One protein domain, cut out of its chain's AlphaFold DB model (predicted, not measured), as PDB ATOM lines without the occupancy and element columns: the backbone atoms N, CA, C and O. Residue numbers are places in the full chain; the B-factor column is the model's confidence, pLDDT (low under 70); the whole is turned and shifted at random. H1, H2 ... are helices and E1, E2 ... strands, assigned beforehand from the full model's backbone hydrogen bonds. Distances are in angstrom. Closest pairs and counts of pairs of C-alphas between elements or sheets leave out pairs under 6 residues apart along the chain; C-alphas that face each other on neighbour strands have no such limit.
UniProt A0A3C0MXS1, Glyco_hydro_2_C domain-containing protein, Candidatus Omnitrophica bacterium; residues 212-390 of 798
ATOM      1  N   GLU A 212     -29.392  12.843  -6.531       96.62
ATOM      2  CA  GLU A 212     -29.091  11.718  -5.634       96.62
ATOM      3  C   GLU A 212     -27.968  10.810  -6.161       96.62
ATOM      4  O   GLU A 212     -27.278  10.160  -5.378       96.62
ATOM      5  N   SER A 213     -27.742  10.790  -7.478       97.56
ATOM      6  CA  SER A 213     -26.652  10.024  -8.096       97.56
ATOM      7  C   SER A 213     -25.278  10.665  -7.865       97.56
ATOM      8  O   SER A 213     -24.253   9.987  -7.954       97.56
ATOM      9  N   TYR A 214     -25.239  11.960  -7.538       98.12
ATOM     10  CA  TYR A 214     -24.003  12.744  -7.441       98.12
ATOM     11  C   TYR A 214     -23.754  13.361  -6.064       98.12
ATOM     12  O   TYR A 214     -22.700  13.958  -5.838       98.12
ATOM     13  N   GLY A 215     -24.687  13.214  -5.128       97.50
ATOM     14  CA  GLY A 215     -24.617  13.829  -3.811       97.50
ATOM     15  C   GLY A 215     -25.716  13.344  -2.878       97.50
ATOM     16  O   GLY A 215     -26.384  12.351  -3.144       97.50
ATOM     17  N   GLU A 216     -25.880  14.032  -1.756       98.00
ATOM     18  CA  GLU A 216     -26.824  13.654  -0.706       98.00
ATOM     19  C   GLU A 216     -27.578  14.874  -0.181       98.00
ATOM     20  O   GLU A 216     -26.974  15.908   0.124       98.00
ATOM     21  N   PHE A 217     -28.899  14.732  -0.057       97.94
ATOM     22  CA  PHE A 217     -29.763  15.689   0.621       97.94
ATOM     23  C   PHE A 217     -29.834  15.377   2.119       97.94
ATOM     24  O   PHE A 217     -30.027  14.231   2.520       97.94
ATOM     25  N   SER A 218     -29.747  16.410   2.951       97.88
ATOM     26  CA  SER A 218     -29.929  16.336   4.403       97.88
ATOM     27  C   SER A 218     -30.827  17.478   4.875       97.88
ATOM     28  O   SER A 218     -30.766  18.558   4.295       97.88
ATOM     29  N   GLY A 219     -31.641  17.261   5.914       97.62
ATOM     30  CA  GLY A 219     -32.511  18.312   6.471       97.62
ATOM     31  C   GLY A 219     -33.623  18.782   5.522       97.62
ATOM     32  O   GLY A 219     -34.026  19.937   5.568       97.62
ATOM     33  N   VAL A 220     -34.090  17.918   4.612       97.81
ATOM     34  CA  VAL A 220     -35.173  18.257   3.671       97.81
ATOM     35  C   VAL A 220     -36.440  18.638   4.433       97.81
ATOM     36  O   VAL A 220     -36.899  17.892   5.296       97.81
ATOM     37  N   GLY A 221     -37.007  19.796   4.094       96.88
ATOM     38  CA  GLY A 221     -38.182  20.354   4.755       96.88
ATOM     39  C   GLY A 221     -37.892  20.975   6.122       96.88
ATOM     40  O   GLY A 221     -38.829  21.189   6.886       96.88
ATOM     41  N   THR A 222     -36.625  21.255   6.451       97.38
ATOM     42  CA  THR A 222     -36.225  21.925   7.698       97.38
ATOM     43  C   THR A 222     -35.266  23.089   7.420       97.38
ATOM     44  O   THR A 222     -34.851  23.308   6.278       97.38
ATOM     45  N   LYS A 223     -34.917  23.858   8.462       96.88
ATOM     46  CA  LYS A 223     -33.962  24.980   8.365       96.88
ATOM     47  C   LYS A 223     -32.500  24.552   8.216       96.88
ATOM     48  O   LYS A 223     -31.619  25.359   7.950       96.88
ATOM     49  N   GLU A 224     -32.244  23.266   8.406       97.62
ATOM     50  CA  GLU A 224     -30.949  22.603   8.304       97.62
ATOM     51  C   GLU A 224     -30.721  22.012   6.907       97.62
ATOM     52  O   GLU A 224     -29.757  21.265   6.707       97.62
ATOM     53  N   TYR A 225     -31.602  22.319   5.947       98.31
ATOM     54  CA  TYR A 225     -31.497  21.833   4.581       98.31
ATOM     55  C   TYR A 225     -30.113  22.090   3.983       98.31
ATOM     56  O   TYR A 225     -29.588  23.209   3.980       98.31
ATOM     57  N   LYS A 226     -29.548  21.034   3.401       97.62
ATOM     58  CA  LYS A 226     -28.291  21.083   2.665       97.62
ATOM     59  C   LYS A 226     -28.234  19.967   1.631       97.62
ATOM     60  O   LYS A 226     -28.612  18.832   1.913       97.62
ATOM     61  N   TYR A 227     -27.660  20.277   0.474       98.31
ATOM     62  CA  TYR A 227     -27.197  19.281  -0.485       98.31
ATOM     63  C   TYR A 227     -25.663  19.237  -0.500       98.31
ATOM     64  O   TYR A 227     -25.004  20.271  -0.638       98.31
ATOM     65  N   THR A 228     -25.089  18.045  -0.334       97.94
ATOM     66  CA  THR A 228     -23.634  17.826  -0.337       97.94
ATOM     67  C   THR A 228     -23.229  17.034  -1.573       97.94
ATOM     68  O   THR A 228     -23.633  15.886  -1.739       97.94
ATOM     69  N   ILE A 229     -22.400  17.634  -2.428       97.94
ATOM     70  CA  ILE A 229     -21.882  16.987  -3.640       97.94
ATOM     71  C   ILE A 229     -20.847  15.925  -3.248       97.94
ATOM     72  O   ILE A 229     -19.902  16.213  -2.516       97.94
ATOM     73  N   ARG A 230     -21.016  14.703  -3.764       97.56
ATOM     74  CA  ARG A 230     -20.068  13.582  -3.645       97.56
ATOM     75  C   ARG A 230     -19.248  13.377  -4.924       97.56
ATOM     76  O   ARG A 230     -18.102  12.953  -4.836       97.56
ATOM     77  N   SER A 231     -19.813  13.694  -6.092       97.12
ATOM     78  CA  SER A 231     -19.148  13.609  -7.398       97.12
ATOM     79  C   SER A 231     -19.326  14.911  -8.178       97.12
ATOM     80  O   SER A 231     -20.334  15.122  -8.850       97.12
ATOM     81  N   GLN A 232     -18.339  15.802  -8.065       96.44
ATOM     82  CA  GLN A 232     -18.343  17.102  -8.742       96.44
ATOM     83  C   GLN A 232     -18.276  16.951 -10.266       96.44
ATOM     84  O   GLN A 232     -19.048  17.596 -10.974       96.44
ATOM     85  N   ASP A 233     -17.379  16.097 -10.763       96.12
ATOM     86  CA  ASP A 233     -17.180  15.889 -12.201       96.12
ATOM     87  C   ASP A 233     -18.427  15.259 -12.827       96.12
ATOM     88  O   ASP A 233     -18.939  15.767 -13.820       96.12
ATOM     89  N   GLY A 234     -18.996  14.232 -12.181       97.50
ATOM     90  CA  GLY A 234     -20.228  13.595 -12.646       97.50
ATOM     91  C   GLY A 234     -21.414  14.561 -12.693       97.50
ATOM     92  O   GLY A 234     -22.127  14.604 -13.693       97.50
ATOM     93  N   LEU A 235     -21.595  15.389 -11.656       97.94
ATOM     94  CA  LEU A 235     -22.661  16.394 -11.648       97.94
ATOM     95  C   LEU A 235     -22.420  17.493 -12.695       97.94
ATOM     96  O   LEU A 235     -23.374  18.004 -13.285       97.94
ATOM     97  N   SER A 236     -21.158  17.849 -12.950       97.19
ATOM     98  CA  SER A 236     -20.806  18.831 -13.980       97.19
ATOM     99  C   SER A 236     -21.156  18.317 -15.380       97.19
ATOM    100  O   SER A 236     -21.791  19.030 -16.156       97.19
ATOM    101  N   GLU A 237     -20.823  17.056 -15.669       96.88
ATOM    102  CA  GLU A 237     -21.194  16.390 -16.920       96.88
ATOM    103  C   GLU A 237     -22.712  16.212 -17.069       96.88
ATOM    104  O   GLU A 237     -23.226  16.278 -18.181       96.88
ATOM    105  N   ALA A 238     -23.447  15.972 -15.978       97.81
ATOM    106  CA  ALA A 238     -24.902  15.814 -16.019       97.81
ATOM    107  C   ALA A 238     -25.623  17.138 -16.321       97.81
ATOM    108  O   ALA A 238     -26.552  17.174 -17.130       97.81
ATOM    109  N   THR A 239     -25.183  18.222 -15.679       97.00
ATOM    110  CA  THR A 239     -25.829  19.543 -15.750       97.00
ATOM    111  C   THR A 239     -25.608  20.235 -17.096       97.00
ATOM    112  O   THR A 239     -26.583  20.703 -17.694       97.00
ATOM    113  N   GLY A 240     -24.372  20.226 -17.603       96.62
ATOM    114  CA  GLY A 240     -23.963  20.954 -18.810       96.62
ATOM    115  C   GLY A 240     -23.514  22.389 -18.522       96.62
ATOM    116  O   GLY A 240     -23.612  22.877 -17.395       96.62
ATOM    117  N   GLU A 241     -22.987  23.069 -19.534       95.88
ATOM    118  CA  GLU A 241     -22.281  24.337 -19.357       95.88
ATOM    119  C   GLU A 241     -23.170  25.472 -18.829       95.88
ATOM    120  O   GLU A 241     -24.364  25.579 -19.131       95.88
ATOM    121  N   GLY A 242     -22.567  26.342 -18.018       95.19
ATOM    122  CA  GLY A 242     -23.237  27.498 -17.418       95.19
ATOM    123  C   GLY A 242     -24.120  27.154 -16.215       95.19
ATOM    124  O   GLY A 242     -24.572  28.062 -15.517       95.19
ATOM    125  N   ILE A 243     -24.324  25.868 -15.914       97.38
ATOM    126  CA  ILE A 243     -25.127  25.396 -14.783       97.38
ATOM    127  C   ILE A 243     -24.196  24.894 -13.689       97.38
ATOM    128  O   ILE A 243     -23.284  24.122 -13.945       97.38
ATOM    129  N   TYR A 244     -24.407  25.324 -12.444       96.69
ATOM    130  CA  TYR A 244     -23.585  24.868 -11.326       96.69
ATOM    131  C   TYR A 244     -23.753  23.356 -11.100       96.69
ATOM    132  O   TYR A 244     -24.892  22.890 -11.055       96.69
ATOM    133  N   PRO A 245     -22.656  22.598 -10.901       95.94
ATOM    134  CA  PRO A 245     -21.272  23.051 -10.702       95.94
ATOM    135  C   PRO A 245     -20.446  23.389 -11.958       95.94
ATOM    136  O   PRO A 245     -19.393  24.020 -11.822       95.94
ATOM    137  N   ASN A 246     -20.911  23.046 -13.157       96.00
ATOM    138  CA  ASN A 246     -20.248  23.270 -14.448       96.00
ATOM    139  C   ASN A 246     -20.271  24.744 -14.928       96.00
ATOM    140  O   ASN A 246     -20.659  25.080 -16.048       96.00
ATOM    141  N   THR A 247     -19.853  25.666 -14.061       86.94
ATOM    142  CA  THR A 247     -19.875  27.117 -14.335       86.94
ATOM    143  C   THR A 247     -18.674  27.614 -15.132       86.94
ATOM    144  O   THR A 247     -18.719  28.703 -15.699       86.94
ATOM    145  N   THR A 248     -17.578  26.854 -15.167       88.31
ATOM    146  CA  THR A 248     -16.343  27.293 -15.819       88.31
ATOM    147  C   THR A 248     -16.255  26.840 -17.267       88.31
ATOM    148  O   THR A 248     -15.785  27.638 -18.066       88.31
ATOM    149  N   SER A 249     -16.743  25.648 -17.634       93.12
ATOM    150  CA  SER A 249     -16.594  25.062 -18.985       93.12
ATOM    151  C   SER A 249     -16.946  25.996 -20.142       93.12
ATOM    152  O   SER A 249     -16.298  25.921 -21.179       93.12
ATOM    153  N   VAL A 250     -17.841  26.963 -19.935       93.69
ATOM    154  CA  VAL A 250     -18.159  28.023 -20.905       93.69
ATOM    155  C   VAL A 250     -16.933  28.776 -21.447       93.69
ATOM    156  O   VAL A 250     -16.986  29.288 -22.555       93.69
ATOM    157  N   ARG A 251     -15.794  28.861 -20.730       93.50
ATOM    158  CA  ARG A 251     -14.572  29.496 -21.295       93.50
ATOM    159  C   ARG A 251     -13.845  28.639 -22.339       93.50
ATOM    160  O   ARG A 251     -12.918  29.133 -22.979       93.50
ATOM    161  N   TRP A 252     -14.215  27.369 -22.440       92.56
ATOM    162  CA  TRP A 252     -13.683  26.378 -23.366       92.56
ATOM    163  C   TRP A 252     -14.610  26.222 -24.579       92.56
ATOM    164  O   TRP A 252     -14.206  25.599 -25.557       92.56
ATOM    165  N   ASP A 253     -15.806  26.822 -24.533       94.06
ATOM    166  CA  ASP A 253     -16.707  26.941 -25.673       94.06
ATOM    167  C   ASP A 253     -16.008  27.730 -26.810       94.06
ATOM    168  O   ASP A 253     -15.529  28.854 -26.586       94.06
ATOM    169  N   PRO A 254     -15.914  27.177 -28.034       93.31
ATOM    170  CA  PRO A 254     -15.376  27.891 -29.191       93.31
ATOM    171  C   PRO A 254     -16.056  29.244 -29.452       93.31
ATOM    172  O   PRO A 254     -15.376  30.210 -29.822       93.31
ATOM    173  N   GLU A 255     -17.363  29.346 -29.209       94.81
ATOM    174  CA  GLU A 255     -18.127  30.583 -29.373       94.81
ATOM    175  C   GLU A 255     -17.723  31.627 -28.329       94.81
ATOM    176  O   GLU A 255     -17.653  32.814 -28.646       94.81
ATOM    177  N   PHE A 256     -17.347  31.230 -27.109       95.06
ATOM    178  CA  PHE A 256     -16.831  32.180 -26.117       95.06
ATOM    179  C   PHE A 256     -15.552  32.869 -26.606       95.06
ATOM    180  O   PHE A 256     -15.390  34.089 -26.471       95.06
ATOM    181  N   LEU A 257     -14.645  32.101 -27.216       92.69
ATOM    182  CA  LEU A 257     -13.412  32.638 -27.793       92.69
ATOM    183  C   LEU A 257     -13.705  33.587 -28.964       92.69
ATOM    184  O   LEU A 257     -13.054  34.632 -29.073       92.69
ATOM    185  N   ALA A 258     -14.699  33.264 -29.798       94.06
ATOM    186  CA  ALA A 258     -15.145  34.115 -30.899       94.06
ATOM    187  C   ALA A 258     -15.731  35.443 -30.392       94.06
ATOM    188  O   ALA A 258     -15.232  36.512 -30.749       94.06
ATOM    189  N   VAL A 259     -16.700  35.389 -29.472       94.12
ATOM    190  CA  VAL A 259     -17.347  36.570 -28.869       94.12
ATOM    191  C   VAL A 259     -16.308  37.480 -28.193       94.12
ATOM    192  O   VAL A 259     -16.363  38.706 -28.332       94.12
ATOM    193  N   LYS A 260     -15.308  36.904 -27.508       94.31
ATOM    194  CA  LYS A 260     -14.206  37.668 -26.902       94.31
ATOM    195  C   LYS A 260     -13.322  38.349 -27.951       94.31
ATOM    196  O   LYS A 260     -12.970  39.516 -27.774       94.31
ATOM    197  N   LYS A 261     -12.964  37.651 -29.034       95.00
ATOM    198  CA  LYS A 261     -12.176  38.215 -30.148       95.00
ATOM    199  C   LYS A 261     -12.917  39.365 -30.836       95.00
ATOM    200  O   LYS A 261     -12.292  40.344 -31.230       95.00
ATOM    201  N   GLU A 262     -14.236  39.255 -30.927       94.00
ATOM    202  CA  GLU A 262     -15.141  40.264 -31.485       94.00
ATOM    203  C   GLU A 262     -15.452  41.418 -30.516       94.00
ATOM    204  O   GLU A 262     -16.174  42.336 -30.891       94.00
ATOM    205  N   LYS A 263     -14.916  41.395 -29.284       93.75
ATOM    206  CA  LYS A 263     -15.155  42.402 -28.227       93.75
ATOM    207  C   LYS A 263     -16.626  42.575 -27.825       93.75
ATOM    208  O   LYS A 263     -17.002  43.567 -27.213       93.75
ATOM    209  N   ARG A 264     -17.456  41.560 -28.066       93.75
ATOM    210  CA  ARG A 264     -18.896  41.570 -27.749       93.75
ATOM    211  C   ARG A 264     -19.215  41.422 -26.255       93.75
ATOM    212  O   ARG A 264     -20.376  41.438 -25.882       93.75
ATOM    213  N   LEU A 265     -18.202  41.275 -25.393       93.75
ATOM    214  CA  LEU A 265     -18.347  41.186 -23.931       93.75
ATOM    215  C   LEU A 265     -17.985  42.494 -23.201       93.75
ATOM    216  O   LEU A 265     -17.872  42.478 -21.972       93.75
ATOM    217  N   GLU A 266     -17.741  43.602 -23.907       91.12
ATOM    218  CA  GLU A 266     -17.484  44.911 -23.284       91.12
ATOM    219  C   GLU A 266     -18.743  45.449 -22.569       91.12
ATOM    220  O   GLU A 266     -19.862  45.114 -22.942       91.12
ATOM    221  N   GLY A 267     -18.565  46.244 -21.507       88.44
ATOM    222  CA  GLY A 267     -19.669  46.781 -20.694       88.44
ATOM    223  C   GLY A 267     -19.953  46.016 -19.396       88.44
ATOM    224  O   GLY A 267     -19.266  45.045 -19.039       88.44
ATOM    225  N   SER A 268     -20.955  46.485 -18.656       92.06
ATOM    226  CA  SER A 268     -21.441  45.852 -17.429       92.06
ATOM    227  C   SER A 268     -22.188  44.566 -17.767       92.06
ATOM    228  O   SER A 268     -22.756  44.447 -18.841       92.06
ATOM    229  N   HIS A 269     -22.227  43.580 -16.869       93.56
ATOM    230  CA  HIS A 269     -23.065  42.394 -17.095       93.56
ATOM    231  C   HIS A 269     -24.571  42.730 -17.060       93.56
ATOM    232  O   HIS A 269     -25.366  42.042 -17.696       93.56
ATOM    233  N   TRP A 270     -24.955  43.829 -16.402       90.56
ATOM    234  CA  TRP A 270     -26.328  44.342 -16.392       90.56
ATOM    235  C   TRP A 270     -26.812  44.797 -17.777       90.56
ATOM    236  O   TRP A 270     -27.979  44.591 -18.102       90.56
ATOM    237  N   ASP A 271     -25.911  45.274 -18.644       88.50
ATOM    238  CA  ASP A 271     -26.235  45.670 -20.027       88.50
ATOM    239  C   ASP A 271     -26.694  44.471 -20.884       88.50
ATOM    240  O   ASP A 271     -27.294  44.629 -21.946       88.50
ATOM    241  N   PHE A 272     -26.436  43.244 -20.416       93.12
ATOM    242  CA  PHE A 272     -26.693  42.009 -21.150       93.12
ATOM    243  C   PHE A 272     -28.010  41.323 -20.769       93.12
ATOM    244  O   PHE A 272     -28.399  40.376 -21.451       93.12
ATOM    245  N   VAL A 273     -28.726  41.776 -19.727       91.88
ATOM    246  CA  VAL A 273     -29.992  41.143 -19.282       91.88
ATOM    247  C   VAL A 273     -31.058  41.168 -20.379       91.88
ATOM    248  O   VAL A 273     -31.763  40.178 -20.595       91.88
ATOM    249  N   HIS A 274     -31.175  42.298 -21.075       88.50
ATOM    250  CA  HIS A 274     -32.167  42.527 -22.132       88.50
ATOM    251  C   HIS A 274     -31.525  42.712 -23.515       88.50
ATOM    252  O   HIS A 274     -32.214  43.047 -24.473       88.50
ATOM    253  N   SER A 275     -30.215  42.464 -23.633       89.75
ATOM    254  CA  SER A 275     -29.507  42.538 -24.912       89.75
ATOM    255  C   SER A 275     -30.043  41.494 -25.904       89.75
ATOM    256  O   SER A 275     -30.284  40.348 -25.513       89.75
ATOM    257  N   PRO A 276     -30.184  41.847 -27.196       89.44
ATOM    258  CA  PRO A 276     -30.552  40.887 -28.231       89.44
ATOM    259  C   PRO A 276     -29.407  39.916 -28.587       89.44
ATOM    260  O   PRO A 276     -29.652  38.902 -29.244       89.44
ATOM    261  N   ASP A 277     -28.162  40.190 -28.176       93.88
ATOM    262  CA  ASP A 277     -27.018  39.285 -28.369       93.88
ATOM    263  C   ASP A 277     -26.996  38.183 -27.292       93.88
ATOM    264  O   ASP A 277     -26.173  38.190 -26.374       93.88
ATOM    265  N   LEU A 278     -27.917  37.222 -27.408       96.38
ATOM    266  CA  LEU A 278     -28.132  36.175 -26.406       96.38
ATOM    267  C   LEU A 278     -26.899  35.288 -26.163       96.38
ATOM    268  O   LEU A 278     -26.678  34.872 -25.028       96.38
ATOM    269  N   GLN A 279     -26.075  35.022 -27.185       96.69
ATOM    270  CA  GLN A 279     -24.830  34.255 -27.022       96.69
ATOM    271  C   GLN A 279     -23.829  35.006 -26.133       96.69
ATOM    272  O   GLN A 279     -23.269  34.427 -25.201       96.69
ATOM    273  N   ALA A 280     -23.611  36.302 -26.389       96.44
ATOM    274  CA  ALA A 280     -22.727  37.108 -25.553       96.44
ATOM    275  C   ALA A 280     -23.301  37.265 -24.137       96.44
ATOM    276  O   ALA A 280     -22.563  37.126 -23.159       96.44
ATOM    277  N   SER A 281     -24.616  37.472 -24.023       97.06
ATOM    278  CA  SER A 281     -25.310  37.555 -22.736       97.06
ATOM    279  C   SER A 281     -25.161  36.291 -21.905       97.06
ATOM    280  O   SER A 281     -24.896  36.394 -20.708       97.06
ATOM    281  N   PHE A 282     -25.267  35.112 -22.525       97.56
ATOM    282  CA  PHE A 282     -25.094  33.832 -21.844       97.56
ATOM    283  C   PHE A 282     -23.714  33.733 -21.198       97.56
ATOM    284  O   PHE A 282     -23.611  33.511 -19.994       97.56
ATOM    285  N   PHE A 283     -22.651  33.989 -21.963       97.12
ATOM    286  CA  PHE A 283     -21.290  33.937 -21.433       97.12
ATOM    287  C   PHE A 283     -21.010  35.015 -20.389       97.12
ATOM    288  O   PHE A 283     -20.336  34.755 -19.388       97.12
ATOM    289  N   LYS A 284     -21.521  36.229 -20.614       96.69
ATOM    290  CA  LYS A 284     -21.355  37.350 -19.690       96.69
ATOM    291  C   LYS A 284     -21.981  37.036 -18.335       96.69
ATOM    292  O   LYS A 284     -21.343  37.275 -17.310       96.69
ATOM    293  N   TRP A 285     -23.191  36.477 -18.335       97.38
ATOM    294  CA  TRP A 285     -23.889  36.086 -17.117       97.38
ATOM    295  C   TRP A 285     -23.294  34.834 -16.485       97.38
ATOM    296  O   TRP A 285     -22.997  34.875 -15.298       97.38
ATOM    297  N   ALA A 286     -22.984  33.783 -17.244       95.81
ATOM    298  CA  ALA A 286     -22.368  32.568 -16.704       95.81
ATOM    299  C   ALA A 286     -21.042  32.836 -15.958       95.81
ATOM    300  O   ALA A 286     -20.698  32.116 -15.018       95.81
ATOM    301  N   LEU A 287     -20.317  33.898 -16.335       95.00
ATOM    302  CA  LEU A 287     -19.039  34.309 -15.741       95.00
ATOM    303  C   LEU A 287     -19.125  35.580 -14.877       95.00
ATOM    304  O   LEU A 287     -18.080  36.128 -14.510       95.00
ATOM    305  N   SER A 288     -20.327  36.072 -14.561       95.44
ATOM    306  CA  SER A 288     -20.481  37.319 -13.811       95.44
ATOM    307  C   SER A 288     -19.933  37.199 -12.374       95.44
ATOM    308  O   SER A 288     -19.900  36.103 -11.793       95.44
ATOM    309  N   PRO A 289     -19.490  38.318 -11.768       94.81
ATOM    310  CA  PRO A 289     -18.968  38.332 -10.402       94.81
ATOM    311  C   PRO A 289     -20.072  38.277  -9.327       94.81
ATOM    312  O   PRO A 289     -19.775  38.452  -8.148       94.81
ATOM    313  N   GLU A 290     -21.326  38.039  -9.720       95.31
ATOM    314  CA  GLU A 290     -22.479  37.993  -8.822       95.31
ATOM    315  C   GLU A 290     -22.494  36.727  -7.942       95.31
ATOM    316  O   GLU A 290     -21.918  35.692  -8.318       95.31
ATOM    317  N   PRO A 291     -23.190  36.760  -6.785       96.00
ATOM    318  CA  PRO A 291     -23.467  35.569  -5.990       96.00
ATOM    319  C   PRO A 291     -24.023  34.422  -6.853       96.00
ATOM    320  O   PRO A 291     -24.851  34.675  -7.733       96.00
ATOM    321  N   PRO A 292     -23.634  33.153  -6.606       95.88
ATOM    322  CA  PRO A 292     -23.974  32.037  -7.491       95.88
ATOM    323  C   PRO A 292     -25.464  31.895  -7.827       95.88
ATOM    324  O   PRO A 292     -25.787  31.632  -8.981       95.88
ATOM    325  N   GLY A 293     -26.370  32.108  -6.865       97.25
ATOM    326  CA  GLY A 293     -27.814  32.048  -7.117       97.25
ATOM    327  C   GLY A 293     -28.315  33.160  -8.047       97.25
ATOM    328  O   GLY A 293     -29.067  32.873  -8.973       97.25
ATOM    329  N   ILE A 294     -27.845  34.402  -7.869       97.06
ATOM    330  CA  ILE A 294     -28.187  35.541  -8.747       97.06
ATOM    331  C   ILE A 294     -27.642  35.285 -10.152       97.06
ATOM    332  O   ILE A 294     -28.364  35.407 -11.142       97.06
ATOM    333  N   ARG A 295     -26.381  34.853 -10.233       96.75
ATOM    334  CA  ARG A 295     -25.731  34.503 -11.494       96.75
ATOM    335  C   ARG A 295     -26.504  33.433 -12.264       96.75
ATOM    336  O   ARG A 295     -26.759  33.599 -13.457       96.75
ATOM    337  N   LEU A 296     -26.893  32.351 -11.588       97.75
ATOM    338  CA  LEU A 296     -27.682  31.278 -12.189       97.75
ATOM    339  C   LEU A 296     -29.067  31.751 -12.612       97.75
ATOM    340  O   LEU A 296     -29.522  31.342 -13.672       97.75
ATOM    341  N   PHE A 297     -29.718  32.625 -11.838       97.88
ATOM    342  CA  PHE A 297     -31.049  33.120 -12.180       97.88
ATOM    343  C   PHE A 297     -31.039  33.878 -13.507       97.88
ATOM    344  O   PHE A 297     -31.847  33.597 -14.389       97.88
ATOM    345  N   TYR A 298     -30.096  34.804 -13.680       97.38
ATOM    346  CA  TYR A 298     -29.982  35.553 -14.928       97.38
ATOM    347  C   TYR A 298     -29.418  34.706 -16.073       97.38
ATOM    348  O   TYR A 298     -29.831  34.885 -17.214       97.38
ATOM    349  N   THR A 299     -28.556  33.723 -15.792       97.94
ATOM    350  CA  THR A 299     -28.151  32.730 -16.804       97.94
ATOM    351  C   THR A 299     -29.368  31.938 -17.300       97.94
ATOM    352  O   THR A 299     -29.564  31.805 -18.506       97.94
ATOM    353  N   ALA A 300     -30.227  31.478 -16.387       98.12
ATOM    354  CA  ALA A 300     -31.471  30.782 -16.702       98.12
ATOM    355  C   ALA A 300     -32.447  31.671 -17.488       98.12
ATOM    356  O   ALA A 300     -33.007  31.214 -18.480       98.12
ATOM    357  N   LEU A 301     -32.573  32.949 -17.115       96.88
ATOM    358  CA  LEU A 301     -33.395  33.929 -17.831       96.88
ATOM    359  C   LEU A 301     -32.927  34.121 -19.283       96.88
ATOM    360  O   LEU A 301     -33.743  34.198 -20.198       96.88
ATOM    361  N   ILE A 302     -31.614  34.186 -19.518       97.56
ATOM    362  CA  ILE A 302     -31.055  34.304 -20.872       97.56
ATOM    363  C   ILE A 302     -31.278  33.020 -21.686       97.56
ATOM    364  O   ILE A 302     -31.640  33.094 -22.861       97.56
ATOM    365  N   LEU A 303     -31.130  31.845 -21.066       97.75
ATOM    366  CA  LEU A 303     -31.439  30.554 -21.694       97.75
ATOM    367  C   LEU A 303     -32.926  30.431 -22.056       97.75
ATOM    368  O   LEU A 303     -33.260  29.944 -23.137       97.75
ATOM    369  N   GLU A 304     -33.813  30.904 -21.183       96.31
ATOM    370  CA  GLU A 304     -35.256  30.975 -21.419       96.31
ATOM    371  C   GLU A 304     -35.575  31.870 -22.618       96.31
ATOM    372  O   GLU A 304     -36.224  31.409 -23.557       96.31
ATOM    373  N   LYS A 305     -35.039  33.099 -22.650       93.81
ATOM    374  CA  LYS A 305     -35.188  34.023 -23.791       93.81
ATOM    375  C   LYS A 305     -34.663  33.430 -25.106       93.81
ATOM    376  O   LYS A 305     -35.164  33.769 -26.174       93.81
ATOM    377  N   ALA A 306     -33.680  32.530 -25.042       95.88
ATOM    378  CA  ALA A 306     -33.155  31.806 -26.201       95.88
ATOM    379  C   ALA A 306     -33.992  30.579 -26.616       95.88
ATOM    380  O   ALA A 306     -33.658  29.923 -27.606       95.88
ATOM    381  N   GLY A 307     -35.057  30.244 -25.881       95.94
ATOM    382  CA  GLY A 307     -35.891  29.063 -26.117       95.94
ATOM    383  C   GLY A 307     -35.260  27.744 -25.651       95.94
ATOM    384  O   GLY A 307     -35.780  26.669 -25.958       95.94
ATOM    385  N   LEU A 308     -34.161  27.785 -24.890       97.12
ATOM    386  CA  LEU A 308     -33.469  26.609 -24.347       97.12
ATOM    387  C   LEU A 308     -34.124  26.145 -23.037       97.12
ATOM    388  O   LEU A 308     -33.474  26.020 -21.998       97.12
ATOM    389  N   ILE A 309     -35.431  25.873 -23.092       97.19
ATOM    390  CA  ILE A 309     -36.298  25.716 -21.912       97.19
ATOM    391  C   ILE A 309     -35.814  24.624 -20.950       97.19
ATOM    392  O   ILE A 309     -35.761  24.852 -19.745       97.19
ATOM    393  N   LYS A 310     -35.402  23.451 -21.453       97.06
ATOM    394  CA  LYS A 310     -34.879  22.370 -20.595       97.06
ATOM    395  C   LYS A 310     -33.618  22.802 -19.834       97.06
ATOM    396  O   LYS A 310     -33.476  22.488 -18.657       97.06
ATOM    397  N   HIS A 311     -32.717  23.543 -20.485       97.62
ATOM    398  CA  HIS A 311     -31.482  24.039 -19.865       97.62
ATOM    399  C   HIS A 311     -31.770  25.164 -18.865       97.62
ATOM    400  O   HIS A 311     -31.208  25.173 -17.774       97.62
ATOM    401  N   ALA A 312     -32.722  26.048 -19.182       98.19
ATOM    402  CA  ALA A 312     -33.215  27.065 -18.255       98.19
ATOM    403  C   ALA A 312     -33.831  26.439 -16.990       98.19
ATOM    404  O   ALA A 312     -33.491  26.846 -15.881       98.19
ATOM    405  N   ILE A 313     -34.661  25.394 -17.129       98.31
ATOM    406  CA  ILE A 313     -35.224  24.649 -15.987       98.31
ATOM    407  C   ILE A 313     -34.107  24.027 -15.142       98.31
ATOM    408  O   ILE A 313     -34.142  24.162 -13.920       98.31
ATOM    409  N   LYS A 314     -33.093  23.400 -15.759       97.75
ATOM    410  CA  LYS A 314     -31.922  22.877 -15.031       97.75
ATOM    411  C   LYS A 314     -31.198  23.984 -14.252       97.75
ATOM    412  O   LYS A 314     -30.867  23.787 -13.085       97.75
ATOM    413  N   ALA A 315     -31.005  25.155 -14.859       98.38
ATOM    414  CA  ALA A 315     -30.344  26.294 -14.227       98.38
ATOM    415  C   ALA A 315     -31.153  26.863 -13.046       98.38
ATOM    416  O   ALA A 315     -30.593  27.057 -11.965       98.38
ATOM    417  N   TYR A 316     -32.467  27.054 -13.203       98.62
ATOM    418  CA  TYR A 316     -33.345  27.453 -12.098       98.62
ATOM    419  C   TYR A 316     -33.379  26.398 -10.987       98.62
ATOM    420  O   TYR A 316     -33.320  26.737  -9.807       98.62
ATOM    421  N   TYR A 317     -33.427  25.112 -11.334       98.62
ATOM    422  CA  TYR A 317     -33.485  24.037 -10.346       98.62
ATOM    423  C   TYR A 317     -32.169  23.891  -9.566       98.62
ATOM    424  O   TYR A 317     -32.189  23.644  -8.361       98.62
ATOM    425  N   ALA A 318     -31.023  24.174 -10.195       98.50
ATOM    426  CA  ALA A 318     -29.740  24.257  -9.499       98.50
ATOM    427  C   ALA A 318     -29.730  25.339  -8.399       98.50
ATOM    428  O   ALA A 318     -29.079  25.150  -7.370       98.50
ATOM    429  N   ILE A 319     -30.477  26.442  -8.563       98.62
ATOM    430  CA  ILE A 319     -30.657  27.455  -7.506       98.62
ATOM    431  C   ILE A 319     -31.405  26.851  -6.321       98.62
ATOM    432  O   ILE A 319     -30.957  26.995  -5.187       98.62
ATOM    433  N   VAL A 320     -32.510  26.149  -6.580       98.50
ATOM    434  CA  VAL A 320     -33.334  25.503  -5.546       98.50
ATOM    435  C   VAL A 320     -32.513  24.488  -4.745       98.50
ATOM    436  O   VAL A 320     -32.586  24.464  -3.517       98.50
ATOM    437  N   VAL A 321     -31.688  23.686  -5.423       98.50
ATOM    438  CA  VAL A 321     -30.876  22.644  -4.778       98.50
ATOM    439  C   VAL A 321     -29.699  23.229  -3.994       98.50
ATOM    440  O   VAL A 321     -29.492  22.854  -2.838       98.50
ATOM    441  N   HIS A 322     -28.917  24.126  -4.600       98.19
ATOM    442  CA  HIS A 322     -27.626  24.554  -4.049       98.19
ATOM    443  C   HIS A 322     -27.653  25.900  -3.333       98.19
ATOM    444  O   HIS A 322     -26.870  26.120  -2.409       98.19
ATOM    445  N   PHE A 323     -28.515  26.813  -3.773       98.12
ATOM    446  CA  PHE A 323     -28.490  28.214  -3.360       98.12
ATOM    447  C   PHE A 323     -29.865  28.759  -2.926       98.12
ATOM    448  O   PHE A 323     -30.151  29.927  -3.218       98.12
ATOM    449  N   PRO A 324     -30.705  27.987  -2.199       97.44
ATOM    450  CA  PRO A 324     -32.065  28.414  -1.854       97.44
ATOM    451  C   PRO A 324     -32.091  29.656  -0.950       97.44
ATOM    452  O   PRO A 324     -33.055  30.410  -0.976       97.44
ATOM    453  N   HIS A 325     -31.005  29.894  -0.207       96.75
ATOM    454  CA  HIS A 325     -30.802  31.026   0.703       96.75
ATOM    455  C   HIS A 325     -30.349  32.321   0.007       96.75
ATOM    456  O   HIS A 325     -30.017  33.297   0.675       96.75
ATOM    457  N   THR A 326     -30.234  32.336  -1.326       97.44
ATOM    458  CA  THR A 326     -29.741  33.525  -2.032       97.44
ATOM    459  C   THR A 326     -30.775  34.639  -1.990       97.44
ATOM    460  O   THR A 326     -31.907  34.461  -2.443       97.44
ATOM    461  N   VAL A 327     -30.337  35.808  -1.527       96.25
ATOM    462  CA  VAL A 327     -31.126  37.037  -1.515       96.25
ATOM    463  C   VAL A 327     -30.484  38.054  -2.454       96.25
ATOM    464  O   VAL A 327     -29.295  38.355  -2.342       96.25
ATOM    465  N   GLY A 328     -31.273  38.551  -3.401       93.00
ATOM    466  CA  GLY A 328     -30.979  39.740  -4.190       93.00
ATOM    467  C   GLY A 328     -31.747  40.952  -3.664       93.00
ATOM    468  O   GLY A 328     -32.453  40.874  -2.661       93.00
ATOM    469  N   TRP A 329     -31.620  42.081  -4.353       88.81
ATOM    470  CA  TRP A 329     -32.274  43.330  -3.968       88.81
ATOM    471  C   TRP A 329     -32.981  43.935  -5.170       88.81
ATOM    472  O   TRP A 329     -32.402  44.008  -6.255       88.81
ATOM    473  N   THR A 330     -34.219  44.373  -4.971       84.31
ATOM    474  CA  THR A 330     -34.981  45.098  -5.992       84.31
ATOM    475  C   THR A 330     -34.474  46.536  -6.147       84.31
ATOM    476  O   THR A 330     -33.665  47.021  -5.347       84.31
ATOM    477  N   TYR A 331     -35.002  47.252  -7.146       78.19
ATOM    478  CA  TYR A 331     -34.792  48.694  -7.312       78.19
ATOM    479  C   TYR A 331     -35.144  49.483  -6.037       78.19
ATOM    480  O   TYR A 331     -34.390  50.355  -5.613       78.19
ATOM    481  N   TRP A 332     -36.224  49.088  -5.358       72.44
ATOM    482  CA  TRP A 332     -36.697  49.682  -4.104       72.44
ATOM    483  C   TRP A 332     -35.934  49.211  -2.856       72.44
ATOM    484  O   TRP A 332     -36.348  49.507  -1.737       72.44
ATOM    485  N   ARG A 333     -34.830  48.464  -3.024       78.25
ATOM    486  CA  ARG A 333     -34.039  47.862  -1.933       78.25
ATOM    487  C   ARG A 333     -34.861  46.968  -1.002       78.25
ATOM    488  O   ARG A 333     -34.508  46.794   0.162       78.25
ATOM    489  N   THR A 334     -35.912  46.346  -1.525       82.56
ATOM    490  CA  THR A 334     -36.599  45.257  -0.830       82.56
ATOM    491  C   THR A 334     -35.883  43.931  -1.107       82.56
ATOM    492  O   THR A 334     -35.319  43.765  -2.200       82.56
ATOM    493  N   PRO A 335     -35.855  42.995  -0.140       90.88
ATOM    494  CA  PRO A 335     -35.305  41.664  -0.363       90.88
ATOM    495  C   PRO A 335     -36.015  40.952  -1.518       90.88
ATOM    496  O   PRO A 335     -37.242  40.923  -1.592       90.88
ATOM    497  N   TRP A 336     -35.235  40.360  -2.419       93.12
ATOM    498  CA  TRP A 336     -35.729  39.489  -3.480       93.12
ATOM    499  C   TRP A 336     -35.173  38.080  -3.283       93.12
ATOM    500  O   TRP A 336     -33.982  37.823  -3.476       93.12
ATOM    501  N   TYR A 337     -36.041  37.156  -2.887       95.38
ATOM    502  CA  TYR A 337     -35.659  35.780  -2.597       95.38
ATOM    503  C   TYR A 337     -35.567  34.958  -3.887       95.38
ATOM    504  O   TYR A 337     -36.572  34.606  -4.511       95.38
ATOM    505  N   VAL A 338     -34.336  34.630  -4.287       97.12
ATOM    506  CA  VAL A 338     -34.055  34.021  -5.598       97.12
ATOM    507  C   VAL A 338     -34.553  32.573  -5.669       97.12
ATOM    508  O   VAL A 338     -34.992  32.124  -6.724       97.12
ATOM    509  N   GLY A 339     -34.534  31.841  -4.549       97.25
ATOM    510  CA  GLY A 339     -35.061  30.473  -4.459       97.25
ATOM    511  C   GLY A 339     -36.559  30.379  -4.791       97.25
ATOM    512  O   GLY A 339     -36.918  29.680  -5.743       97.25
ATOM    513  N   PRO A 340     -37.443  31.098  -4.071       96.12
ATOM    514  CA  PRO A 340     -38.865  31.196  -4.409       96.12
ATOM    515  C   PRO A 340     -39.126  31.675  -5.845       96.12
ATOM    516  O   PRO A 340     -39.956  31.086  -6.543       96.12
ATOM    517  N   ALA A 341     -38.378  32.673  -6.331       96.44
ATOM    518  CA  ALA A 341     -38.490  33.135  -7.715       96.44
ATOM    519  C   ALA A 341     -38.136  32.029  -8.730       96.44
ATOM    520  O   ALA A 341     -38.851  31.838  -9.714       96.44
ATOM    521  N   ALA A 342     -37.084  31.246  -8.473       98.12
ATOM    522  CA  ALA A 342     -36.703  30.111  -9.310       98.12
ATOM    523  C   ALA A 342     -37.775  29.007  -9.312       98.12
ATOM    524  O   ALA A 342     -38.101  28.479 -10.374       98.12
ATOM    525  N   LEU A 343     -38.384  28.694  -8.158       96.81
ATOM    526  CA  LEU A 343     -39.513  27.754  -8.090       96.81
ATOM    527  C   LEU A 343     -40.695  28.222  -8.945       96.81
ATOM    528  O   LEU A 343     -41.294  27.413  -9.658       96.81
ATOM    529  N   ALA A 344     -41.021  29.513  -8.886       95.94
ATOM    530  CA  ALA A 344     -42.091  30.095  -9.684       95.94
ATOM    531  C   ALA A 344     -41.782  30.015 -11.191       95.94
ATOM    532  O   ALA A 344     -42.625  29.533 -11.949       95.94
ATOM    533  N   LYS A 345     -40.553  30.356 -11.615       97.56
ATOM    534  CA  LYS A 345     -40.120  30.210 -13.018       97.56
ATOM    535  C   LYS A 345     -40.181  28.760 -13.493       97.56
ATOM    536  O   LYS A 345     -40.713  28.508 -14.565       97.56
ATOM    537  N   ILE A 346     -39.730  27.785 -12.699       97.62
ATOM    538  CA  ILE A 346     -39.820  26.364 -13.082       97.62
ATOM    539  C   ILE A 346     -41.279  25.945 -13.294       97.62
ATOM    540  O   ILE A 346     -41.586  25.307 -14.302       97.62
ATOM    541  N   LYS A 347     -42.180  26.291 -12.364       94.69
ATOM    542  CA  LYS A 347     -43.610  25.952 -12.474       94.69
ATOM    543  C   LYS A 347     -44.232  26.587 -13.716       94.69
ATOM    544  O   LYS A 347     -44.913  25.890 -14.469       94.69
ATOM    545  N   HIS A 348     -43.940  27.866 -13.949       95.56
ATOM    546  CA  HIS A 348     -44.379  28.600 -15.130       95.56
ATOM    547  C   HIS A 348     -43.885  27.934 -16.425       95.56
ATOM    548  O   HIS A 348     -44.694  27.582 -17.280       95.56
ATOM    549  N   LEU A 349     -42.583  27.654 -16.535       96.25
ATOM    550  CA  LEU A 349     -41.988  27.047 -17.728       96.25
ATOM    551  C   LEU A 349     -42.512  25.635 -18.007       96.25
ATOM    552  O   LEU A 349     -42.797  25.308 -19.156       96.25
ATOM    553  N   CYS A 350     -42.685  24.800 -16.976       93.75
ATOM    554  CA  CYS A 350     -43.272  23.465 -17.147       93.75
ATOM    555  C   CYS A 350     -44.708  23.530 -17.697       93.75
ATOM    556  O   CYS A 350     -45.126  22.630 -18.427       93.75
ATOM    557  N   LYS A 351     -45.462  24.577 -17.337       90.62
ATOM    558  CA  LYS A 351     -46.845  24.785 -17.782       90.62
ATOM    559  C   LYS A 351     -46.917  25.370 -19.192       90.62
ATOM    560  O   LYS A 351     -47.671  24.846 -20.008       90.62
ATOM    561  N   GLU A 352     -46.156  26.428 -19.471       91.00
ATOM    562  CA  GLU A 352     -46.197  27.130 -20.762       91.00
ATOM    563  C   GLU A 352     -45.546  26.309 -21.883       91.00
ATOM    564  O   GLU A 352     -45.987  26.350 -23.030       91.00
ATOM    565  N   TYR A 353     -44.548  25.486 -21.544       93.81
ATOM    566  CA  TYR A 353     -43.816  24.652 -22.494       93.81
ATOM    567  C   TYR A 353     -43.993  23.153 -22.183       93.81
ATOM    568  O   TYR A 353     -43.020  22.471 -21.843       93.81
ATOM    569  N   PRO A 354     -45.205  22.577 -22.336       90.62
ATOM    570  CA  PRO A 354     -45.467  21.167 -22.023       90.62
ATOM    571  C   PRO A 354     -44.604  20.191 -22.844       90.62
ATOM    572  O   PRO A 354     -44.341  19.070 -22.402       90.62
ATOM    573  N   GLN A 355     -44.096  20.618 -24.006       91.19
ATOM    574  CA  GLN A 355     -43.131  19.877 -24.827       91.19
ATOM    575  C   GLN A 355     -41.771  19.661 -24.150       91.19
ATOM    576  O   GLN A 355     -41.029  18.768 -24.558       91.19
ATOM    577  N   ALA A 356     -41.436  20.430 -23.106       92.69
ATOM    578  CA  ALA A 356     -40.269  20.153 -22.275       92.69
ATOM    579  C   ALA A 356     -40.401  18.799 -21.552       92.69
ATOM    580  O   ALA A 356     -39.383  18.208 -21.192       92.69
ATOM    581  N   ASN A 357     -41.630  18.281 -21.402       93.00
ATOM    582  CA  ASN A 357     -41.954  17.017 -20.740       93.00
ATOM    583  C   ASN A 357     -41.403  16.937 -19.305       93.00
ATOM    584  O   ASN A 357     -40.925  15.891 -18.868       93.00
ATOM    585  N   MET A 358     -41.461  18.055 -18.581       94.56
ATOM    586  CA  MET A 358     -40.980  18.200 -17.209       94.56
ATOM    587  C   MET A 358     -42.112  18.672 -16.299       94.56
ATOM    588  O   MET A 358     -43.002  19.405 -16.729       94.56
ATOM    589  N   LYS A 359     -42.068  18.251 -15.038       92.81
ATOM    590  CA  LYS A 359     -42.961  18.696 -13.970       92.81
ATOM    591  C   LYS A 359     -42.167  18.788 -12.671       92.81
ATOM    592  O   LYS A 359     -41.390  17.886 -12.370       92.81
ATOM    593  N   LEU A 360     -42.380  19.853 -11.905       93.94
ATOM    594  CA  LEU A 360     -41.841  19.991 -10.554       93.94
ATOM    595  C   LEU A 360     -42.830  19.407  -9.539       93.94
ATOM    596  O   LEU A 360     -43.998  19.801  -9.519       93.94
ATOM    597  N   GLU A 361     -42.364  18.488  -8.698       92.81
ATOM    598  CA  GLU A 361     -43.159  17.839  -7.653       92.81
ATOM    599  C   GLU A 361     -42.563  18.086  -6.268       92.81
ATOM    600  O   GLU A 361     -41.344  18.106  -6.104       92.81
ATOM    601  N   ASP A 362     -43.445  18.269  -5.284       91.44
ATOM    602  CA  ASP A 362     -43.134  18.347  -3.850       91.44
ATOM    603  C   ASP A 362     -42.113  19.425  -3.436       91.44
ATOM    604  O   ASP A 362     -41.527  19.345  -2.361       91.44
ATOM    605  N   ALA A 363     -41.911  20.456  -4.262       95.75
ATOM    606  CA  ALA A 363     -40.968  21.535  -3.981       95.75
ATOM    607  C   ALA A 363     -41.615  22.714  -3.237       95.75
ATOM    608  O   ALA A 363     -42.640  23.262  -3.671       95.75
ATOM    609  N   SER A 364     -40.970  23.160  -2.160       95.25
ATOM    610  CA  SER A 364     -41.340  24.346  -1.389       95.25
ATOM    611  C   SER A 364     -40.111  25.025  -0.780       95.25
ATOM    612  O   SER A 364     -39.210  24.380  -0.254       95.25
ATOM    613  N   ILE A 365     -40.089  26.355  -0.819       96.44
ATOM    614  CA  ILE A 365     -39.173  27.174  -0.024       96.44
ATOM    615  C   ILE A 365     -40.058  28.132   0.760       96.44
ATOM    616  O   ILE A 365     -40.718  28.981   0.168       96.44
ATOM    617  N   GLN A 366     -40.121  27.938   2.071       94.25
ATOM    618  CA  GLN A 366     -40.800  28.845   2.991       94.25
ATOM    619  C   GLN A 366     -39.748  29.663   3.721       94.25
ATOM    620  O   GLN A 366     -38.692  29.137   4.065       94.25
ATOM    621  N   ILE A 367     -40.025  30.943   3.938       94.94
ATOM    622  CA  ILE A 367     -39.087  31.852   4.589       94.94
ATOM    623  C   ILE A 367     -39.846  32.558   5.705       94.94
ATOM    624  O   ILE A 367     -40.691  33.419   5.450       94.94
ATOM    625  N   GLU A 368     -39.590  32.151   6.943       92.56
ATOM    626  CA  GLU A 368     -40.115  32.849   8.114       92.56
ATOM    627  C   GLU A 368     -39.420  34.213   8.234       92.56
ATOM    628  O   GLU A 368     -38.228  34.311   7.953       92.56
ATOM    629  N   ASN A 369     -40.164  35.239   8.658       91.31
ATOM    630  CA  ASN A 369     -39.740  36.650   8.760       91.31
ATOM    631  C   ASN A 369     -39.508  37.399   7.428       91.31
ATOM    632  O   ASN A 369     -39.270  38.601   7.447       91.31
ATOM    633  N   SER A 370     -39.768  36.764   6.280       90.56
ATOM    634  CA  SER A 370     -39.546  37.330   4.931       90.56
ATOM    635  C   SER A 370     -40.378  38.553   4.530       90.56
ATOM    636  O   SER A 370     -40.251  39.062   3.416       90.56
ATOM    637  N   THR A 371     -41.278  39.014   5.396       88.94
ATOM    638  CA  THR A 371     -42.157  40.153   5.107       88.94
ATOM    639  C   THR A 371     -41.575  41.479   5.595       88.94
ATOM    640  O   THR A 371     -42.197  42.514   5.380       88.94
ATOM    641  N   ASP A 372     -40.432  41.470   6.282       85.94
ATOM    642  CA  ASP A 372     -39.700  42.678   6.671       85.94
ATOM    643  C   ASP A 372     -38.440  42.882   5.795       85.94
ATOM    644  O   ASP A 372     -38.197  42.154   4.834       85.94
ATOM    645  N   SER A 373     -37.663  43.939   6.048       83.44
ATOM    646  CA  SER A 373     -36.433  44.224   5.290       83.44
ATOM    647  C   SER A 373     -35.158  43.634   5.920       83.44
ATOM    648  O   SER A 373     -34.054  43.881   5.428       83.44
ATOM    649  N   ASN A 374     -35.266  42.934   7.049       89.12
ATOM    650  CA  ASN A 374     -34.158  42.425   7.850       89.12
ATOM    651  C   ASN A 374     -33.830  40.965   7.518       89.12
ATOM    652  O   ASN A 374     -34.012  40.065   8.325       89.12
ATOM    653  N   VAL A 375     -33.144  40.755   6.403       92.19
ATOM    654  CA  VAL A 375     -32.765  39.411   5.928       92.19
ATOM    655  C   VAL A 375     -31.888  38.587   6.888       92.19
ATOM    656  O   VAL A 375     -31.632  37.410   6.658       92.19
ATOM    657  N   SER A 376     -31.367  39.196   7.961       92.94
ATOM    658  CA  SER A 376     -30.538  38.502   8.955       92.94
ATOM    659  C   SER A 376     -31.338  37.654   9.950       92.94
ATOM    660  O   SER A 376     -30.742  36.803  10.615       92.94
ATOM    661  N   ASN A 377     -32.652  37.882  10.071       93.56
ATOM    662  CA  ASN A 377     -33.551  37.088  10.918       93.56
ATOM    663  C   ASN A 377     -34.319  36.007  10.131       93.56
ATOM    664  O   ASN A 377     -35.088  35.262  10.742       93.56
ATOM    665  N   ASP A 378     -34.115  35.923   8.813       95.62
ATOM    666  CA  ASP A 378     -34.845  35.007   7.942       95.62
ATOM    667  C   ASP A 378     -34.495  33.547   8.241       95.62
ATOM    668  O   ASP A 378     -33.323  33.167   8.358       95.62
ATOM    669  N   ILE A 379     -35.523  32.701   8.309       96.06
ATOM    670  CA  ILE A 379     -35.371  31.254   8.492       96.06
ATOM    671  C   ILE A 379     -35.969  30.548   7.282       96.06
ATOM    672  O   ILE A 379     -37.178  30.569   7.062       96.06
ATOM    673  N   PHE A 380     -35.113  29.897   6.503       97.31
ATOM    674  CA  PHE A 380     -35.507  29.202   5.284       97.31
ATOM    675  C   PHE A 380     -35.802  27.739   5.585       97.31
ATOM    676  O   PHE A 380     -34.925  27.016   6.034       97.31
ATOM    677  N   ILE A 381     -37.008  27.285   5.275       97.38
ATOM    678  CA  ILE A 381     -37.422  25.886   5.342       97.38
ATOM    679  C   ILE A 381     -37.520  25.381   3.906       97.38
ATOM    680  O   ILE A 381     -38.399  25.795   3.145       97.38
ATOM    681  N   VAL A 382     -36.585  24.510   3.522       98.12
ATOM    682  CA  VAL A 382     -36.369  24.154   2.115       98.12
ATOM    683  C   VAL A 382     -36.671  22.684   1.872       98.12
ATOM    684  O   VAL A 382     -36.011  21.792   2.405       98.12
ATOM    685  N   ASN A 383     -37.633  22.431   0.994       98.00
ATOM    686  CA  ASN A 383     -37.809  21.161   0.314       98.00
ATOM    687  C   ASN A 383     -37.558  21.379  -1.188       98.00
ATOM    688  O   ASN A 383     -38.382  22.010  -1.855       98.00
ATOM    689  N   PRO A 384     -36.441  20.883  -1.748       97.31
ATOM    690  CA  PRO A 384     -36.133  21.108  -3.154       97.31
ATOM    691  C   PRO A 384     -37.097  20.365  -4.088       97.31
ATOM    692  O   PRO A 384     -37.202  20.731  -5.257       97.31
ATOM    693  N   GLY A 385     -37.830  19.363  -3.585       96.31
ATOM    694  CA  GLY A 385     -38.690  18.511  -4.393       96.31
ATOM    695  C   GLY A 385     -37.898  17.735  -5.442       96.31
ATOM    696  O   GLY A 385     -36.763  17.322  -5.201       96.31
ATOM    697  N   ARG A 386     -38.512  17.513  -6.605       95.50
ATOM    698  CA  ARG A 386     -37.874  16.866  -7.761       95.50
ATOM    699  C   ARG A 386     -38.491  17.304  -9.078       95.50
ATOM    700  O   ARG A 386     -39.701  17.508  -9.173       95.50
ATOM    701  N   ILE A 387     -37.665  17.376 -10.116       95.81
ATOM    702  CA  ILE A 387     -38.145  17.429 -11.497       95.81
ATOM    703  C   ILE A 387     -38.372  15.996 -11.971       95.81
ATOM    704  O   ILE A 387     -37.477  15.157 -11.892       95.81
ATOM    705  N   VAL A 388     -39.564  15.712 -12.479       93.38
ATOM    706  CA  VAL A 388     -39.929  14.417 -13.058       93.38
ATOM    707  C   VAL A 388     -40.389  14.596 -14.497       93.38
ATOM    708  O   VAL A 388     -40.749  15.698 -14.919       93.38
ATOM    709  N   LYS A 389     -40.411  13.502 -15.266       92.19
ATOM    710  CA  LYS A 389     -41.101  13.514 -16.558       92.19
ATOM    711  C   LYS A 389     -42.593  13.725 -16.336       92.19
ATOM    712  O   LYS A 389     -43.167  13.155 -15.403       92.19
ATOM    713  N   ASN A 390     -43.219  14.506 -17.208       80.06
ATOM    714  CA  ASN A 390     -44.662  14.685 -17.169       80.06
ATOM    715  C   ASN A 390     -45.316  13.322 -17.477       80.06
ATOM    716  O   ASN A 390     -45.207  12.805 -18.589       80.06
TER     717      ASN A 390
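This is residues 212 to 390 of the 798 residues of the protein "Glyco_hydro_2_C domain-containing protein" of Candidatus Omnitrophica bacterium (UniProt A0A3C0MXS1). A long two-stranded ribbon, E5 running on into E6 and E7 running on into E8, packs on H8 of a three-helix bundle, H6, H7 and H8. H5 runs beside H6 on the side away from H7 and H8, with H3 and the short H4 packed on it, while the strand hairpin E1 and E2 comes to the last residues of H7. The printed part has 179 residues with eight named helices and eight named strands, in the order E1 E2 H1 H2 H3 H4 H5 H6 H7 E3 E4 H8 E5 E6 E7 E8. The strands form four antiparallel sheets of two, E1 - E2, E3 - E4, E5 - E8 and E6 - E7, and the class is mixed, helices and strands. The whole is compact, with a radius of gyration of the C-alphas of 16.4 A, and rounded, with spans of 48 by 39 by 32 A.

The longest strands are E6, residues 364 to 368, 12.8 A, and E7, residues 379 to 383, 13.2 A. E5 is residues 358 to 361, and E8, residues 386 to 389, ends at C-alpha 389 (-41.101, 13.514, -16.558). The longest helix by residues is H8, residues 338 to 352, 20.6 A, beginning at C-alpha 338 (-34.055, 34.021, -5.598). H6, residues 292 to 305, and H7, residues 309 to 322, each measure 19.9 A. H5 is residues 278 to 286, 11.8 A, H4 269 to 272, H3 254 to 261, 10.9 A, H2 249 to 252, and H1 232 to 239, 10.5 A. The short strands E3 and E4 are residues 327 to 329 and 335 to 337. E1, residues 215 to 218, begins at C-alpha 215 (-24.617, 13.829, -3.811), and E2 is residues 226 to 229.

E6 and E7 form an antiparallel hairpin, with N 366 and O 381 3.0 A apart. E5 runs on into E6 at 44 degrees and E7 into E8 at 28 degrees, and E5 and E8 are antiparallel neighbours, with N 359 and O 388 2.9 A apart. The closest C-alphas of H8 and E5 are those of Cys 350 and Lys 359, 5.7 A, and of H8 and E6 those of Pro 340 and Ile 365, 6.0 A. H6, H7 and H8 are an up-and-down bundle, each running against the one before it. H7 and H8 touch at Tyr 316 and Ala 342, C-alphas 5.1 A apart, at a shallow tilt of 29 degrees. H6 and H7, a helical hairpin, touch at Ala 300 and Ala 312, 4.4 A between C-alphas, at a shallow tilt of 13 degrees. H6 touches H8 with residues 293 to 297 alone, the closest C-alphas being those of Gly 293 and Val 338, 6.7 A. H5 and H6, another helical hairpin, touch at Trp 285 and Thr 299, C-alphas 5.4 A apart. H5 also touches H4, with C-alphas 272 and 281 4.9 A apart, and H3, about perpendicular at 88 degrees, with C-alphas 259 and 280 6.3 A apart. H2 and H5 are close but not clearly touching, with C-alphas 250 and 283 6.7 A apart, as are H1 and H7, with C-alphas 239 and 314 7.0 A apart. In the hairpin E1 and E2, N 216 and O 228 are 2.9 A apart; the closest C-alphas of E2 and H7 are those of Tyr 227 and His 322, 6.4 A. In the hairpin E3 and E4, N 328 and O 336 are 2.8 A apart. Every O i to N i+4 pair is within hydrogen-bond range in H1, H3, H5, H6, H7 and H8; H2 and H4 are too short for such a pair.

The two C-alphas farthest apart are those of Thr 222 and Glu 262, 48.1 A. The printed part has no cut, and no link is long. The mean pLDDT of the printed part is 94.7, and no printed residue is under 70.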